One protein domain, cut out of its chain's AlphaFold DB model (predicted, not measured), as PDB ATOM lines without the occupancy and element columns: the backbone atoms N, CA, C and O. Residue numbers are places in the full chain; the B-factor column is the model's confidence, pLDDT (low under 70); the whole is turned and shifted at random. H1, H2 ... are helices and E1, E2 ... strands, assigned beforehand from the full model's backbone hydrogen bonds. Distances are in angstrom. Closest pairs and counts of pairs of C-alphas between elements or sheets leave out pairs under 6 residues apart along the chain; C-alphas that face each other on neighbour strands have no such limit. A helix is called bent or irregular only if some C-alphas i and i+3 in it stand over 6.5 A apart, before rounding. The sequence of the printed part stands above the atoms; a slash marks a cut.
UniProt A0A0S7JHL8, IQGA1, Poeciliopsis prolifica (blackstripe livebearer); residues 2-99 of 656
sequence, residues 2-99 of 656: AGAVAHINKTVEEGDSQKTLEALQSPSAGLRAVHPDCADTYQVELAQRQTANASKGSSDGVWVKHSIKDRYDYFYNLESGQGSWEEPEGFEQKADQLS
ATOM      1  N   ALA A   2     -17.292  49.803 -49.771       74.44
ATOM      2  CA  ALA A   2     -18.326  48.756 -49.650       74.44
ATOM      3  C   ALA A   2     -18.095  47.569 -50.610       74.44
ATOM      4  O   ALA A   2     -17.941  46.440 -50.161       74.44
ATOM      5  N   GLY A   3     -17.880  47.837 -51.905       78.44
ATOM      6  CA  GLY A   3     -17.522  46.788 -52.872       78.44
ATOM      7  C   GLY A   3     -16.188  46.072 -52.592       78.44
ATOM      8  O   GLY A   3     -16.024  44.921 -52.973       78.44
ATOM      9  N   ALA A   4     -15.250  46.707 -51.882       81.44
ATOM     10  CA  ALA A   4     -13.980  46.081 -51.500       81.44
ATOM     11  C   ALA A   4     -14.140  45.162 -50.276       81.44
ATOM     12  O   ALA A   4     -13.539  44.099 -50.230       81.44
ATOM     13  N   VAL A   5     -14.994  45.538 -49.316       83.12
ATOM     14  CA  VAL A   5     -15.371  44.694 -48.170       83.12
ATOM     15  C   VAL A   5     -16.194  43.490 -48.635       83.12
ATOM     16  O   VAL A   5     -15.947  42.378 -48.181       83.12
ATOM     17  N   ALA A   6     -17.112  43.682 -49.586       81.06
ATOM     18  CA  ALA A   6     -17.843  42.582 -50.219       81.06
ATOM     19  C   ALA A   6     -16.897  41.628 -50.973       81.06
ATOM     20  O   ALA A   6     -17.033  40.412 -50.877       81.06
ATOM     21  N   HIS A   7     -15.893  42.169 -51.673       85.06
ATOM     22  CA  HIS A   7     -14.873  41.352 -52.330       85.06
ATOM     23  C   HIS A   7     -14.038  40.540 -51.328       85.06
ATOM     24  O   HIS A   7     -13.859  39.349 -51.553       85.06
ATOM     25  N   ILE A   8     -13.611  41.141 -50.209       85.81
ATOM     26  CA  ILE A   8     -12.892  40.435 -49.133       85.81
ATOM     27  C   ILE A   8     -13.739  39.297 -48.560       85.81
ATOM     28  O   ILE A   8     -13.247  38.186 -48.404       85.81
ATOM     29  N   ASN A   9     -15.015  39.545 -48.267       86.31
ATOM     30  CA  ASN A   9     -15.894  38.503 -47.740       86.31
ATOM     31  C   ASN A   9     -16.060  37.339 -48.720       86.31
ATOM     32  O   ASN A   9     -15.965  36.185 -48.309       86.31
ATOM     33  N   LYS A  10     -16.213  37.639 -50.013       84.81
ATOM     34  CA  LYS A  10     -16.276  36.623 -51.064       84.81
ATOM     35  C   LYS A  10     -14.982  35.810 -51.162       84.81
ATOM     36  O   LYS A  10     -15.039  34.592 -51.273       84.81
ATOM     37  N   THR A  11     -13.813  36.450 -51.108       87.19
ATOM     38  CA  THR A  11     -12.533  35.722 -51.159       87.19
ATOM     39  C   THR A  11     -12.305  34.862 -49.917       87.19
ATOM     40  O   THR A  11     -11.756  33.769 -50.036       87.19
ATOM     41  N   VAL A  12     -12.792  35.296 -48.745       87.25
ATOM     42  CA  VAL A  12     -12.752  34.481 -47.519       87.25
ATOM     43  C   VAL A  12     -13.659  33.251 -47.657       87.25
ATOM     44  O   VAL A  12     -13.231  32.158 -47.289       87.25
ATOM     45  N   GLU A  13     -14.849  33.387 -48.252       83.44
ATOM     46  CA  GLU A  13     -15.751  32.259 -48.552       83.44
ATOM     47  C   GLU A  13     -15.150  31.270 -49.569       83.44
ATOM     48  O   GLU A  13     -15.346  30.062 -49.448       83.44
ATOM     49  N   GLU A  14     -14.376  31.760 -50.547       85.75
ATOM     50  CA  GLU A  14     -13.656  30.920 -51.518       85.75
ATOM     51  C   GLU A  14     -12.552  30.059 -50.870       85.75
ATOM     52  O   GLU A  14     -12.100  29.088 -51.480       85.75
ATOM     53  N   GLY A  15     -12.128  30.376 -49.640       82.94
ATOM     54  CA  GLY A  15     -11.200  29.555 -48.858       82.94
ATOM     55  C   GLY A  15      -9.717  29.705 -49.219       82.94
ATOM     56  O   GLY A  15      -8.885  28.996 -48.655       82.94
ATOM     57  N   ASP A  16      -9.372  30.600 -50.146       87.88
ATOM     58  CA  ASP A  16      -8.014  30.767 -50.678       87.88
ATOM     59  C   ASP A  16      -7.276  31.910 -49.961       87.88
ATOM     60  O   ASP A  16      -7.595  33.089 -50.130       87.88
ATOM     61  N   SER A  17      -6.262  31.559 -49.165       86.94
ATOM     62  CA  SER A  17      -5.519  32.515 -48.341       86.94
ATOM     63  C   SER A  17      -4.746  33.558 -49.149       86.94
ATOM     64  O   SER A  17      -4.606  34.695 -48.688       86.94
ATOM     65  N   GLN A  18      -4.295  33.234 -50.366       87.31
ATOM     66  CA  GLN A  18      -3.583  34.189 -51.219       87.31
ATOM     67  C   GLN A  18      -4.544  35.201 -51.833       87.31
ATOM     68  O   GLN A  18      -4.281  36.403 -51.779       87.31
ATOM     69  N   LYS A  19      -5.699  34.747 -52.325       86.31
ATOM     70  CA  LYS A  19      -6.745  35.653 -52.826       86.31
ATOM     71  C   LYS A  19      -7.302  36.548 -51.726       86.31
ATOM     72  O   LYS A  19      -7.534  37.733 -51.952       86.31
ATOM     73  N   THR A  20      -7.479  36.007 -50.522       87.94
ATOM     74  CA  THR A  20      -7.896  36.796 -49.360       87.94
ATOM     75  C   THR A  20      -6.847  37.835 -48.987       87.94
ATOM     76  O   THR A  20      -7.202  38.981 -48.720       87.94
ATOM     77  N   LEU A  21      -5.555  37.498 -49.031       88.12
ATOM     78  CA  LEU A  21      -4.488  38.479 -48.827       88.12
ATOM     79  C   LEU A  21      -4.523  39.589 -49.891       88.12
ATOM     80  O   LEU A  21      -4.453  40.765 -49.532       88.12
ATOM     81  N   GLU A  22      -4.662  39.242 -51.173       86.69
ATOM     82  CA  GLU A  22      -4.770  40.214 -52.271       86.69
ATOM     83  C   GLU A  22      -5.967  41.159 -52.074       86.69
ATOM     84  O   GLU A  22      -5.842  42.380 -52.225       86.69
ATOM     85  N   ALA A  23      -7.112  40.620 -51.647       85.75
ATOM     86  CA  ALA A  23      -8.301  41.404 -51.332       85.75
ATOM     87  C   ALA A  23      -8.093  42.317 -50.107       85.75
ATOM     88  O   ALA A  23      -8.476  43.490 -50.143       85.75
ATOM     89  N   LEU A  24      -7.437  41.825 -49.045       87.25
ATOM     90  CA  LEU A  24      -7.106  42.600 -47.841       87.25
ATOM     91  C   LEU A  24      -6.092  43.723 -48.124       87.25
ATOM     92  O   LEU A  24      -6.173  44.793 -47.517       87.25
ATOM     93  N   GLN A  25      -5.153  43.507 -49.050       87.81
ATOM     94  CA  GLN A  25      -4.147  44.491 -49.472       87.81
ATOM     95  C   GLN A  25      -4.685  45.534 -50.460       87.81
ATOM     96  O   GLN A  25      -4.004  46.524 -50.742       87.81
ATOM     97  N   SER A  26      -5.910  45.361 -50.967       86.50
ATOM     98  CA  SER A  26      -6.519  46.307 -51.896       86.50
ATOM     99  C   SER A  26      -6.605  47.717 -51.283       86.50
ATOM    100  O   SER A  26      -7.268  47.908 -50.254       86.50
ATOM    101  N   PRO A  27      -6.048  48.763 -51.933       80.75
ATOM    102  CA  PRO A  27      -6.117  50.143 -51.434       80.75
ATOM    103  C   PRO A  27      -7.556  50.634 -51.214       80.75
ATOM    104  O   PRO A  27      -7.820  51.501 -50.383       80.75
ATOM    105  N   SER A  28      -8.502  50.048 -51.952       80.62
ATOM    106  CA  SER A  28      -9.928  50.370 -51.910       80.62
ATOM    107  C   SER A  28     -10.668  49.837 -50.667       80.62
ATOM    108  O   SER A  28     -11.749  50.351 -50.339       80.62
ATOM    109  N   ALA A  29     -10.084  48.858 -49.960       79.69
ATOM    110  CA  ALA A  29     -10.572  48.327 -48.684       79.69
ATOM    111  C   ALA A  29     -10.201  49.240 -47.502       79.69
ATOM    112  O   ALA A  29     -10.960  49.376 -46.538       79.69
ATOM    113  N   GLY A  30      -9.068  49.945 -47.602       79.62
ATOM    114  CA  GLY A  30      -8.609  50.897 -46.589       79.62
ATOM    115  C   GLY A  30      -8.313  50.245 -45.235       79.62
ATOM    116  O   GLY A  30      -8.643  50.845 -44.204       79.62
ATOM    117  N   LEU A  31      -7.759  49.028 -45.262       84.31
ATOM    118  CA  LEU A  31      -7.268  48.282 -44.104       84.31
ATOM    119  C   LEU A  31      -5.813  48.658 -43.788       84.31
ATOM    120  O   LEU A  31      -5.054  49.074 -44.662       84.31
ATOM    121  N   ARG A  32      -5.424  48.542 -42.520       82.56
ATOM    122  CA  ARG A  32      -4.077  48.833 -42.009       82.56
ATOM    123  C   ARG A  32      -3.436  47.566 -41.457       82.56
ATOM    124  O   ARG A  32      -4.147  46.688 -40.984       82.56
ATOM    125  N   ALA A  33      -2.104  47.532 -41.457       82.62
ATOM    126  CA  ALA A  33      -1.305  46.469 -40.841       82.62
ATOM    127  C   ALA A  33      -1.571  45.057 -41.400       82.62
ATOM    128  O   ALA A  33      -1.487  44.084 -40.660       82.62
ATOM    129  N   VAL A  34      -1.868  44.937 -42.697       86.50
ATOM    130  CA  VAL A  34      -1.948  43.640 -43.389       86.50
ATOM    131  C   VAL A  34      -0.529  43.185 -43.742       86.50
ATOM    132  O   VAL A  34       0.190  43.908 -44.433       86.50
ATOM    133  N   HIS A  35      -0.122  42.008 -43.268       86.75
ATOM    134  CA  HIS A  35       1.209  41.437 -43.467       86.75
ATOM    135  C   HIS A  35       1.141  40.150 -44.314       86.75
ATOM    136  O   HIS A  35       0.364  39.260 -43.973       86.75
ATOM    137  N   PRO A  36       1.946  40.003 -45.388       87.00
ATOM    138  CA  PRO A  36       1.880  38.839 -46.280       87.00
ATOM    139  C   PRO A  36       2.051  37.488 -45.573       87.00
ATOM    140  O   PRO A  36       1.301  36.556 -45.841       87.00
ATOM    141  N   ASP A  37       2.976  37.410 -44.615       85.88
ATOM    142  CA  ASP A  37       3.288  36.162 -43.899       85.88
ATOM    143  C   ASP A  37       2.161  35.673 -42.973       85.88
ATOM    144  O   ASP A  37       2.238  34.572 -42.435       85.88
ATOM    145  N   CYS A  38       1.112  36.476 -42.778       88.81
ATOM    146  CA  CYS A  38      -0.055  36.121 -41.976       88.81
ATOM    147  C   CYS A  38      -1.257  35.690 -42.835       88.81
ATOM    148  O   CYS A  38      -2.353  35.559 -42.296       88.81
ATOM    149  N   ALA A  39      -1.083  35.485 -44.148       87.81
ATOM    150  CA  ALA A  39      -2.166  35.180 -45.092       87.81
ATOM    151  C   ALA A  39      -3.056  34.009 -44.647       87.81
ATOM    152  O   ALA A  39      -4.278  34.150 -44.584       87.81
ATOM    153  N   ASP A  40      -2.446  32.880 -44.280       87.69
ATOM    154  CA  ASP A  40      -3.175  31.689 -43.829       87.69
ATOM    155  C   ASP A  40      -3.926  31.957 -42.519       87.69
ATOM    156  O   ASP A  40      -5.078  31.558 -42.354       87.69
ATOM    157  N   THR A  41      -3.305  32.693 -41.596       88.75
ATOM    158  CA  THR A  41      -3.905  33.035 -40.304       88.75
ATOM    159  C   THR A  41      -5.057  34.029 -40.459       88.75
ATOM    160  O   THR A  41      -6.091  33.858 -39.818       88.75
ATOM    161  N   TYR A  42      -4.938  35.024 -41.346       91.81
ATOM    162  CA  TYR A  42      -6.047  35.923 -41.673       91.81
ATOM    163  C   TYR A  42      -7.220  35.157 -42.272       91.81
ATOM    164  O   TYR A  42      -8.352  35.379 -41.855       91.81
ATOM    165  N   GLN A  43      -6.963  34.248 -43.217       91.69
ATOM    166  CA  GLN A  43      -8.005  33.435 -43.842       91.69
ATOM    167  C   GLN A  43      -8.764  32.603 -42.804       91.69
ATOM    168  O   GLN A  43      -9.993  32.605 -42.790       91.69
ATOM    169  N   VAL A  44      -8.041  31.925 -41.911       90.81
ATOM    170  CA  VAL A  44      -8.643  31.084 -40.871       90.81
ATOM    171  C   VAL A  44      -9.465  31.917 -39.885       90.81
ATOM    172  O   VAL A  44     -10.625  31.590 -39.639       90.81
ATOM    173  N   GLU A  45      -8.909  33.004 -39.348       90.50
ATOM    174  CA  GLU A  45      -9.590  33.835 -38.347       90.50
ATOM    175  C   GLU A  45     -10.795  34.591 -38.932       90.50
ATOM    176  O   GLU A  45     -11.846  34.685 -38.295       90.50
ATOM    177  N   LEU A  46     -10.697  35.084 -40.172       90.25
ATOM    178  CA  LEU A  46     -11.819  35.735 -40.856       90.25
ATOM    179  C   LEU A  46     -12.932  34.732 -41.192       90.25
ATOM    180  O   LEU A  46     -14.098  35.036 -40.950       90.25
ATOM    181  N   ALA A  47     -12.602  33.523 -41.660       88.19
ATOM    182  CA  ALA A  47     -13.592  32.477 -41.932       88.19
ATOM    183  C   ALA A  47     -14.281  31.980 -40.646       88.19
ATOM    184  O   ALA A  47     -15.498  31.772 -40.610       88.19
ATOM    185  N   GLN A  48     -13.532  31.847 -39.546       87.75
ATOM    186  CA  GLN A  48     -14.111  31.566 -38.228       87.75
ATOM    187  C   GLN A  48     -15.052  32.688 -37.777       87.75
ATOM    188  O   GLN A  48     -16.124  32.430 -37.225       87.75
ATOM    189  N   ARG A  49     -14.699  33.948 -38.050       86.56
ATOM    190  CA  ARG A  49     -15.556  35.088 -37.717       86.56
ATOM    191  C   ARG A  49     -16.821  35.140 -38.583       86.56
ATOM    192  O   ARG A  49     -17.884  35.433 -38.034       86.56
ATOM    193  N   GLN A  50     -16.729  34.806 -39.874       86.25
ATOM    194  CA  GLN A  50     -17.874  34.692 -40.793       86.25
ATOM    195  C   GLN A  50     -18.842  33.596 -40.348       86.25
ATOM    196  O   GLN A  50     -20.030  33.854 -40.172       86.25
ATOM    197  N   THR A  51     -18.341  32.389 -40.078       84.06
ATOM    198  CA  THR A  51     -19.167  31.263 -39.605       84.06
ATOM    199  C   THR A  51     -19.828  31.555 -38.254       84.06
ATOM    200  O   THR A  51     -21.003  31.240 -38.050       84.06
ATOM    201  N   ALA A  52     -19.120  32.231 -37.343       82.19
ATOM    202  CA  ALA A  52     -19.688  32.682 -36.077       82.19
ATOM    203  C   ALA A  52     -20.811  33.719 -36.262       82.19
ATOM    204  O   ALA A  52     -21.800  33.667 -35.527       82.19
ATOM    205  N   ASN A  53     -20.692  34.642 -37.221       80.25
ATOM    206  CA  ASN A  53     -21.749  35.612 -37.520       80.25
ATOM    207  C   ASN A  53     -22.939  34.953 -38.254       80.25
ATOM    208  O   ASN A  53     -24.083  35.196 -37.868       80.25
ATOM    209  N   ALA A  54     -22.688  34.021 -39.180       76.25
ATOM    210  CA  ALA A  54     -23.721  33.246 -39.877       76.25
ATOM    211  C   ALA A  54     -24.598  32.419 -38.917       76.25
ATOM    212  O   ALA A  54     -25.802  32.303 -39.112       76.25
ATOM    213  N   SER A  55     -24.028  31.909 -37.817       71.94
ATOM    214  CA  SER A  55     -24.794  31.190 -36.784       71.94
ATOM    215  C   SER A  55     -25.788  32.063 -35.992       71.94
ATOM    216  O   SER A  55     -26.626  31.525 -35.268       71.94
ATOM    217  N   LYS A  56     -25.699  33.399 -36.098       71.06
ATOM    218  CA  LYS A  56     -26.475  34.362 -35.295       71.06
ATOM    219  C   LYS A  56     -27.598  35.074 -36.062       71.06
ATOM    220  O   LYS A  56     -28.360  35.795 -35.421       71.06
ATOM    221  N   GLY A  57     -27.727  34.900 -37.380       69.31
ATOM    222  CA  GLY A  57     -28.722  35.612 -38.193       69.31
ATOM    223  C   GLY A  57     -29.114  34.894 -39.492       69.31
ATOM    224  O   GLY A  57     -28.611  33.815 -39.787       69.31
ATOM    225  N   SER A  58     -30.039  35.486 -40.256       68.44
ATOM    226  CA  SER A  58     -30.507  34.953 -41.548       68.44
ATOM    227  C   SER A  58     -29.437  35.117 -42.639       68.44
ATOM    228  O   SER A  58     -28.773  36.154 -42.716       68.44
ATOM    229  N   SER A  59     -29.260  34.095 -43.483       65.38
ATOM    230  CA  SER A  59     -28.319  34.113 -44.623       65.38
ATOM    231  C   SER A  59     -28.991  34.440 -45.968       65.38
ATOM    232  O   SER A  59     -28.291  34.548 -46.970       65.38
ATOM    233  N   ASP A  60     -30.316  34.636 -45.983       65.62
ATOM    234  CA  ASP A  60     -31.122  34.925 -47.188       65.62
ATOM    235  C   ASP A  60     -31.115  36.417 -47.595       65.62
ATOM    236  O   ASP A  60     -31.696  36.806 -48.606       65.62
ATOM    237  N   GLY A  61     -30.439  37.274 -46.821       71.12
ATOM    238  CA  GLY A  61     -30.348  38.709 -47.087       71.12
ATOM    239  C   GLY A  61     -29.480  39.051 -48.306       71.12
ATOM    240  O   GLY A  61     -28.351  38.587 -48.435       71.12
ATOM    241  N   VAL A  62     -29.968  39.932 -49.186       77.06
ATOM    242  CA  VAL A  62     -29.240  40.396 -50.394       77.06
ATOM    243  C   VAL A  62     -28.458  41.701 -50.141       77.06
ATOM    244  O   VAL A  62     -27.605  42.114 -50.933       77.06
ATOM    245  N   TRP A  63     -28.725  42.360 -49.011       77.50
ATOM    246  CA  TRP A  63     -28.183  43.671 -48.671       77.50
ATOM    247  C   TRP A  63     -27.249  43.621 -47.459       77.50
ATOM    248  O   TRP A  63     -27.463  42.887 -46.493       77.50
ATOM    249  N   VAL A  64     -26.223  44.470 -47.491       78.88
ATOM    250  CA  VAL A  64     -25.267  44.649 -46.394       78.88
ATOM    251  C   VAL A  64     -25.270  46.098 -45.946       78.88
ATOM    252  O   VAL A  64     -25.181  47.015 -46.763       78.88
ATOM    253  N   LYS A  65     -25.336  46.301 -44.631       79.81
ATOM    254  CA  LYS A  65     -25.204  47.612 -44.002       79.81
ATOM    255  C   LYS A  65     -23.744  47.880 -43.651       79.81
ATOM    256  O   LYS A  65     -23.117  47.099 -42.935       79.81
ATOM    257  N   HIS A  66     -23.231  49.019 -44.094       77.06
ATOM    258  CA  HIS A  66     -21.935  49.550 -43.696       77.06
ATOM    259  C   HIS A  66     -22.126  50.888 -42.982       77.06
ATOM    260  O   HIS A  66     -22.608  51.848 -43.582       77.06
ATOM    261  N   SER A  67     -21.712  50.974 -41.721       72.94
ATOM    262  CA  SER A  67     -21.762  52.227 -40.965       72.94
ATOM    263  C   SER A  67     -20.461  53.009 -41.156       72.94
ATOM    264  O   SER A  67     -19.369  52.550 -40.833       72.94
ATOM    265  N   ILE A  68     -20.560  54.213 -41.712       72.12
ATOM    266  CA  ILE A  68     -19.423  55.093 -41.985       72.12
ATOM    267  C   ILE A  68     -19.305  56.105 -40.840       72.12
ATOM    268  O   ILE A  68     -20.192  56.938 -40.634       72.12
ATOM    269  N   LYS A  69     -18.172  56.069 -40.118       66.69
ATOM    270  CA  LYS A  69     -17.850  56.974 -38.988       66.69
ATOM    271  C   LYS A  69     -18.936  57.005 -37.894       66.69
ATOM    272  O   LYS A  69     -19.198  58.077 -37.340       66.69
ATOM    273  N   ASP A  70     -19.583  55.864 -37.651       67.88
ATOM    274  CA  ASP A  70     -20.652  55.667 -36.656       67.88
ATOM    275  C   ASP A  70     -21.839  56.642 -36.775       67.88
ATOM    276  O   ASP A  70     -22.549  56.891 -35.802       67.88
ATOM    277  N   ARG A  71     -22.041  57.251 -37.954       68.88
ATOM    278  CA  ARG A  71     -23.053  58.305 -38.159       68.88
ATOM    279  C   ARG A  71     -23.903  58.162 -39.411       68.88
ATOM    280  O   ARG A  71     -24.994  58.719 -39.439       68.88
ATOM    281  N   TYR A  72     -23.413  57.467 -40.431       77.62
ATOM    282  CA  TYR A  72     -24.127  57.308 -41.693       77.62
ATOM    283  C   TYR A  72     -24.189  55.838 -42.061       77.62
ATOM    284  O   TYR A  72     -23.151  55.179 -42.105       77.62
ATOM    285  N   ASP A  73     -25.388  55.354 -42.350       80.94
ATOM    286  CA  ASP A  73     -25.615  53.986 -42.783       80.94
ATOM    287  C   ASP A  73     -25.679  53.942 -44.310       80.94
ATOM    288  O   ASP A  73     -26.396  54.713 -44.944       80.94
ATOM    289  N   TYR A  74     -24.865  53.073 -44.901       81.38
ATOM    290  CA  TYR A  74     -24.807  52.843 -46.338       81.38
ATOM    291  C   TYR A  74     -25.192  51.398 -46.627       81.38
ATOM    292  O   TYR A  74     -24.566  50.474 -46.102       81.38
ATOM    293  N   PHE A  75     -26.203  51.202 -47.466       80.75
ATOM    294  CA  PHE A  75     -26.711  49.888 -47.841       80.75
ATOM    295  C   PHE A  75     -26.159  49.500 -49.209       80.75
ATOM    296  O   PHE A  75     -26.292  50.247 -50.178       80.75
ATOM    297  N   TYR A  76     -25.528  48.334 -49.294       80.69
ATOM    298  CA  TYR A  76     -24.921  47.823 -50.520       80.69
ATOM    299  C   TYR A  76     -25.576  46.503 -50.922       80.69
ATOM    300  O   TYR A  76     -25.648  45.580 -50.111       80.69
ATOM    301  N   ASN A  77     -26.062  46.423 -52.161       79.94
ATOM    302  CA  ASN A  77     -26.651  45.208 -52.710       79.94
ATOM    303  C   ASN A  77     -25.555  44.316 -53.304       79.94
ATOM    304  O   ASN A  77     -24.777  44.758 -54.156       79.94
ATOM    305  N   LEU A  78     -25.500  43.059 -52.864       74.94
ATOM    306  CA  LEU A  78     -24.455  42.115 -53.262       74.94
ATOM    307  C   LEU A  78     -24.643  41.542 -54.678       74.94
ATOM    308  O   LEU A  78     -23.656  41.155 -55.298       74.94
ATOM    309  N   GLU A  79     -25.870  41.516 -55.205       75.69
ATOM    310  CA  GLU A  79     -26.199  40.939 -56.518       75.69
ATOM    311  C   GLU A  79     -26.166  41.975 -57.648       75.69
ATOM    312  O   GLU A  79     -25.645  41.703 -58.729       75.69
ATOM    313  N   SER A  80     -26.696  43.180 -57.406       73.94
ATOM    314  CA  SER A  80     -26.781  44.243 -58.421       73.94
ATOM    315  C   SER A  80     -25.598  45.214 -58.402       73.94
ATOM    316  O   SER A  80     -25.421  45.986 -59.348       73.94
ATOM    317  N   GLY A  81     -24.800  45.218 -57.328       73.25
ATOM    318  CA  GLY A  81     -23.690  46.156 -57.128       73.25
ATOM    319  C   GLY A  81     -24.118  47.618 -56.936       73.25
ATOM    320  O   GLY A  81     -23.268  48.512 -56.941       73.25
ATOM    321  N   GLN A  82     -25.420  47.882 -56.782       75.62
ATOM    322  CA  GLN A  82     -25.965  49.210 -56.498       75.62
ATOM    323  C   GLN A  82     -25.949  49.485 -54.989       75.62
ATOM    324  O   GLN A  82     -26.098  48.574 -54.176       75.62
ATOM    325  N   GLY A  83     -25.779  50.750 -54.601       80.12
ATOM    326  CA  GLY A  83     -25.821  51.149 -53.197       80.12
ATOM    327  C   GLY A  83     -26.722  52.351 -52.957       80.12
ATOM    328  O   GLY A  83     -26.796  53.253 -53.793       80.12
ATOM    329  N   SER A  84     -27.388  52.347 -51.806       76.94
ATOM    330  CA  SER A  84     -28.356  53.354 -51.374       76.94
ATOM    331  C   SER A  84     -27.983  53.900 -49.994       76.94
ATOM    332  O   SER A  84     -27.416  53.193 -49.160       76.94
ATOM    333  N   TRP A  85     -28.305  55.171 -49.757       78.75
ATOM    334  CA  TRP A  85     -28.225  55.811 -48.435       78.75
ATOM    335  C   TRP A  85     -29.545  55.721 -47.656       78.75
ATOM    336  O   TRP A  85     -29.585  56.056 -46.477       78.75
ATOM    337  N   GLU A  86     -30.612  55.270 -48.314       75.06
ATOM    338  CA  GLU A  86     -31.926  55.009 -47.724       75.06
ATOM    339  C   GLU A  86     -32.135  53.498 -47.576       75.06
ATOM    340  O   GLU A  86     -31.668  52.722 -48.419       75.06
ATOM    341  N   GLU A  87     -32.815  53.094 -46.501       77.94
ATOM    342  CA  GLU A  87     -33.089  51.688 -46.194       77.94
ATOM    343  C   GLU A  87     -34.020  51.079 -47.263       77.94
ATOM    344  O   GLU A  87     -35.122  51.592 -47.469       77.94
ATOM    345  N   PRO A  88     -33.596  50.013 -47.967       76.88
ATOM    346  CA  PRO A  88     -34.429  49.351 -48.968       76.88
ATOM    347  C   PRO A  88     -35.668  48.695 -48.336       76.88
ATOM    348  O   PRO A  88     -35.587  48.137 -47.240       76.88
ATOM    349  N   GLU A  89     -36.803  48.681 -49.045       67.06
ATOM    350  CA  GLU A  89     -38.002  47.960 -48.593       67.06
ATOM    351  C   GLU A  89     -37.710  46.451 -48.450       67.06
ATOM    352  O   GLU A  89     -37.294  45.798 -49.407       67.06
ATOM    353  N   GLY A  90     -37.921  45.897 -47.247       68.69
ATOM    354  CA  GLY A  90     -37.668  44.479 -46.941       68.69
ATOM    355  C   GLY A  90     -36.214  44.132 -46.591       68.69
ATOM    356  O   GLY A  90     -35.792  43.003 -46.822       68.69
ATOM    357  N   PHE A  91     -35.433  45.085 -46.070       72.75
ATOM    358  CA  PHE A  91     -34.027  44.873 -45.716       72.75
ATOM    359  C   PHE A  91     -33.821  43.746 -44.682       72.75
ATOM    360  O   PHE A  91     -34.166  43.875 -43.508       72.75
ATOM    361  N   GLU A  92     -33.159  42.670 -45.112       72.62
ATOM    362  CA  GLU A  92     -32.544  41.671 -44.237       72.62
ATOM    363  C   GLU A  92     -31.022  41.742 -44.386       72.62
ATOM    364  O   GLU A  92     -30.481  41.576 -45.484       72.62
ATOM    365  N   GLN A  93     -30.322  41.995 -43.277       75.06
ATOM    366  CA  GLN A  93     -28.864  41.996 -43.270       75.06
ATOM    367  C   GLN A  93     -28.347  40.570 -43.419       75.06
ATOM    368  O   GLN A  93     -28.600  39.723 -42.561       75.06
ATOM    369  N   LYS A  94     -27.545  40.332 -44.459       78.19
ATOM    370  CA  LYS A  94     -26.848  39.056 -44.615       78.19
ATOM    371  C   LYS A  94     -25.855  38.849 -43.467       78.19
ATOM    372  O   LYS A  94     -24.884  39.597 -43.337       78.19
ATOM    373  N   ALA A  95     -26.120  37.863 -42.609       75.06
ATOM    374  CA  ALA A  95     -25.371  37.655 -41.368       75.06
ATOM    375  C   ALA A  95     -23.968  37.055 -41.570       75.06
ATOM    376  O   ALA A  95     -23.144  37.122 -40.664       75.06
ATOM    377  N   ASP A  96     -23.675  36.479 -42.736       77.12
ATOM    378  CA  ASP A  96     -22.373  35.883 -43.067       77.12
ATOM    379  C   ASP A  96     -21.308  36.917 -43.492       77.12
ATOM    380  O   ASP A  96     -20.122  36.596 -43.542       77.12
ATOM    381  N   GLN A  97     -21.703  38.171 -43.736       82.25
ATOM    382  CA  GLN A  97     -20.799  39.236 -44.166       82.25
ATOM    383  C   GLN A  97     -20.164  39.956 -42.974       82.25
ATOM    384  O   GLN A  97     -20.848  40.510 -42.112       82.25
ATOM    385  N   LEU A  98     -18.834  40.021 -42.961       85.12
ATOM    386  CA  LEU A  98     -18.065  40.800 -41.996       85.12
ATOM    387  C   LEU A  98     -18.091  42.287 -42.328       85.12
ATOM    388  O   LEU A  98     -17.930  42.696 -43.486       85.12
ATOM    389  N   SER A  99     -18.188  43.107 -41.281       84.75
ATOM    390  CA  SER A  99     -17.960  44.544 -41.403       84.75
ATOM    391  C   SER A  99     -16.471  44.864 -41.573       84.75
ATOM    392  O   SER A  99     -15.579  44.066 -41.269       84.75
TER     393      SER A  99
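This is residues 2 to 99 of the 656 residues of the protein "IQGA1" of Poeciliopsis prolifica (blackstripe livebearer) (UniProt A0A0S7JHL8). A two-stranded hairpin, E1 and E2, stands at one end of an elongated body, and a group of three helices makes the other: H1 and H2 form a helical hairpin, and H3 crosses it near its link. H1 points its first residues, 2 to 6, at the strands, and residues 78 to 99, with no named element, loop out and return toward the middle. The 98 printed residues hold H1, H2, H3, E1 and E2 in that order, a mixed class with an antiparallel sheet. The whole is compact, with a radius of gyration of the C-alphas of 13.7 A and spans of 43 by 28 by 24 A.

Find C-alpha 63 at (-28.183, 43.671, -48.671), where E1, residues 63 to 68, begins; E2 is residues 72 to 77. H1, residues 2 to 13, starts at (-18.326, 48.756, -49.650) and runs 16.7 A. H2 is residues 17 to 25, and H3, residues 36 to 54, runs 27.0 A to (-23.721, 33.246, -39.877). H3 is irregular, C-alphas 37 and 40 being 7.9 A apart, and has a kink of 29 degrees near residue 43.

In the hairpin E1 and E2, look for N 66 and O 74 at 2.8 A. Residues 75 to 76 of E2 also pair antiparallel with 83 to 84. The closest C-alphas of H1 and E2, Ala 2 and Tyr 76, are 6.7 A apart. H1 and H2 touch at Thr 11 and Thr 20, their closest C-alphas, 5.1 A, at a shallow tilt of 14 degrees, opposite ways. H3 touches H2 with residues 36 to 43 alone, closest at the C-alphas of Ser 17 and Asp 40, 5.2 A, about perpendicular at 88 degrees. H1 touches H3 with residues 12 to 13 alone, closest at the C-alphas of Val 12 and Ala 47, 6.0 A, about perpendicular at 87 degrees. H2 is apart from both strands. Every O i to N i+4 pair is within hydrogen-bond range in H1 and H2, and 13 of 15 in H3.

The C-alphas farthest apart, Asp 37 and Glu 89, are 43.2 A from each other. The printed part has no cut, and no link between named elements is long. Look for pLDDT under 70 at residues 57 to 60, 69 to 71 and 89 to 90.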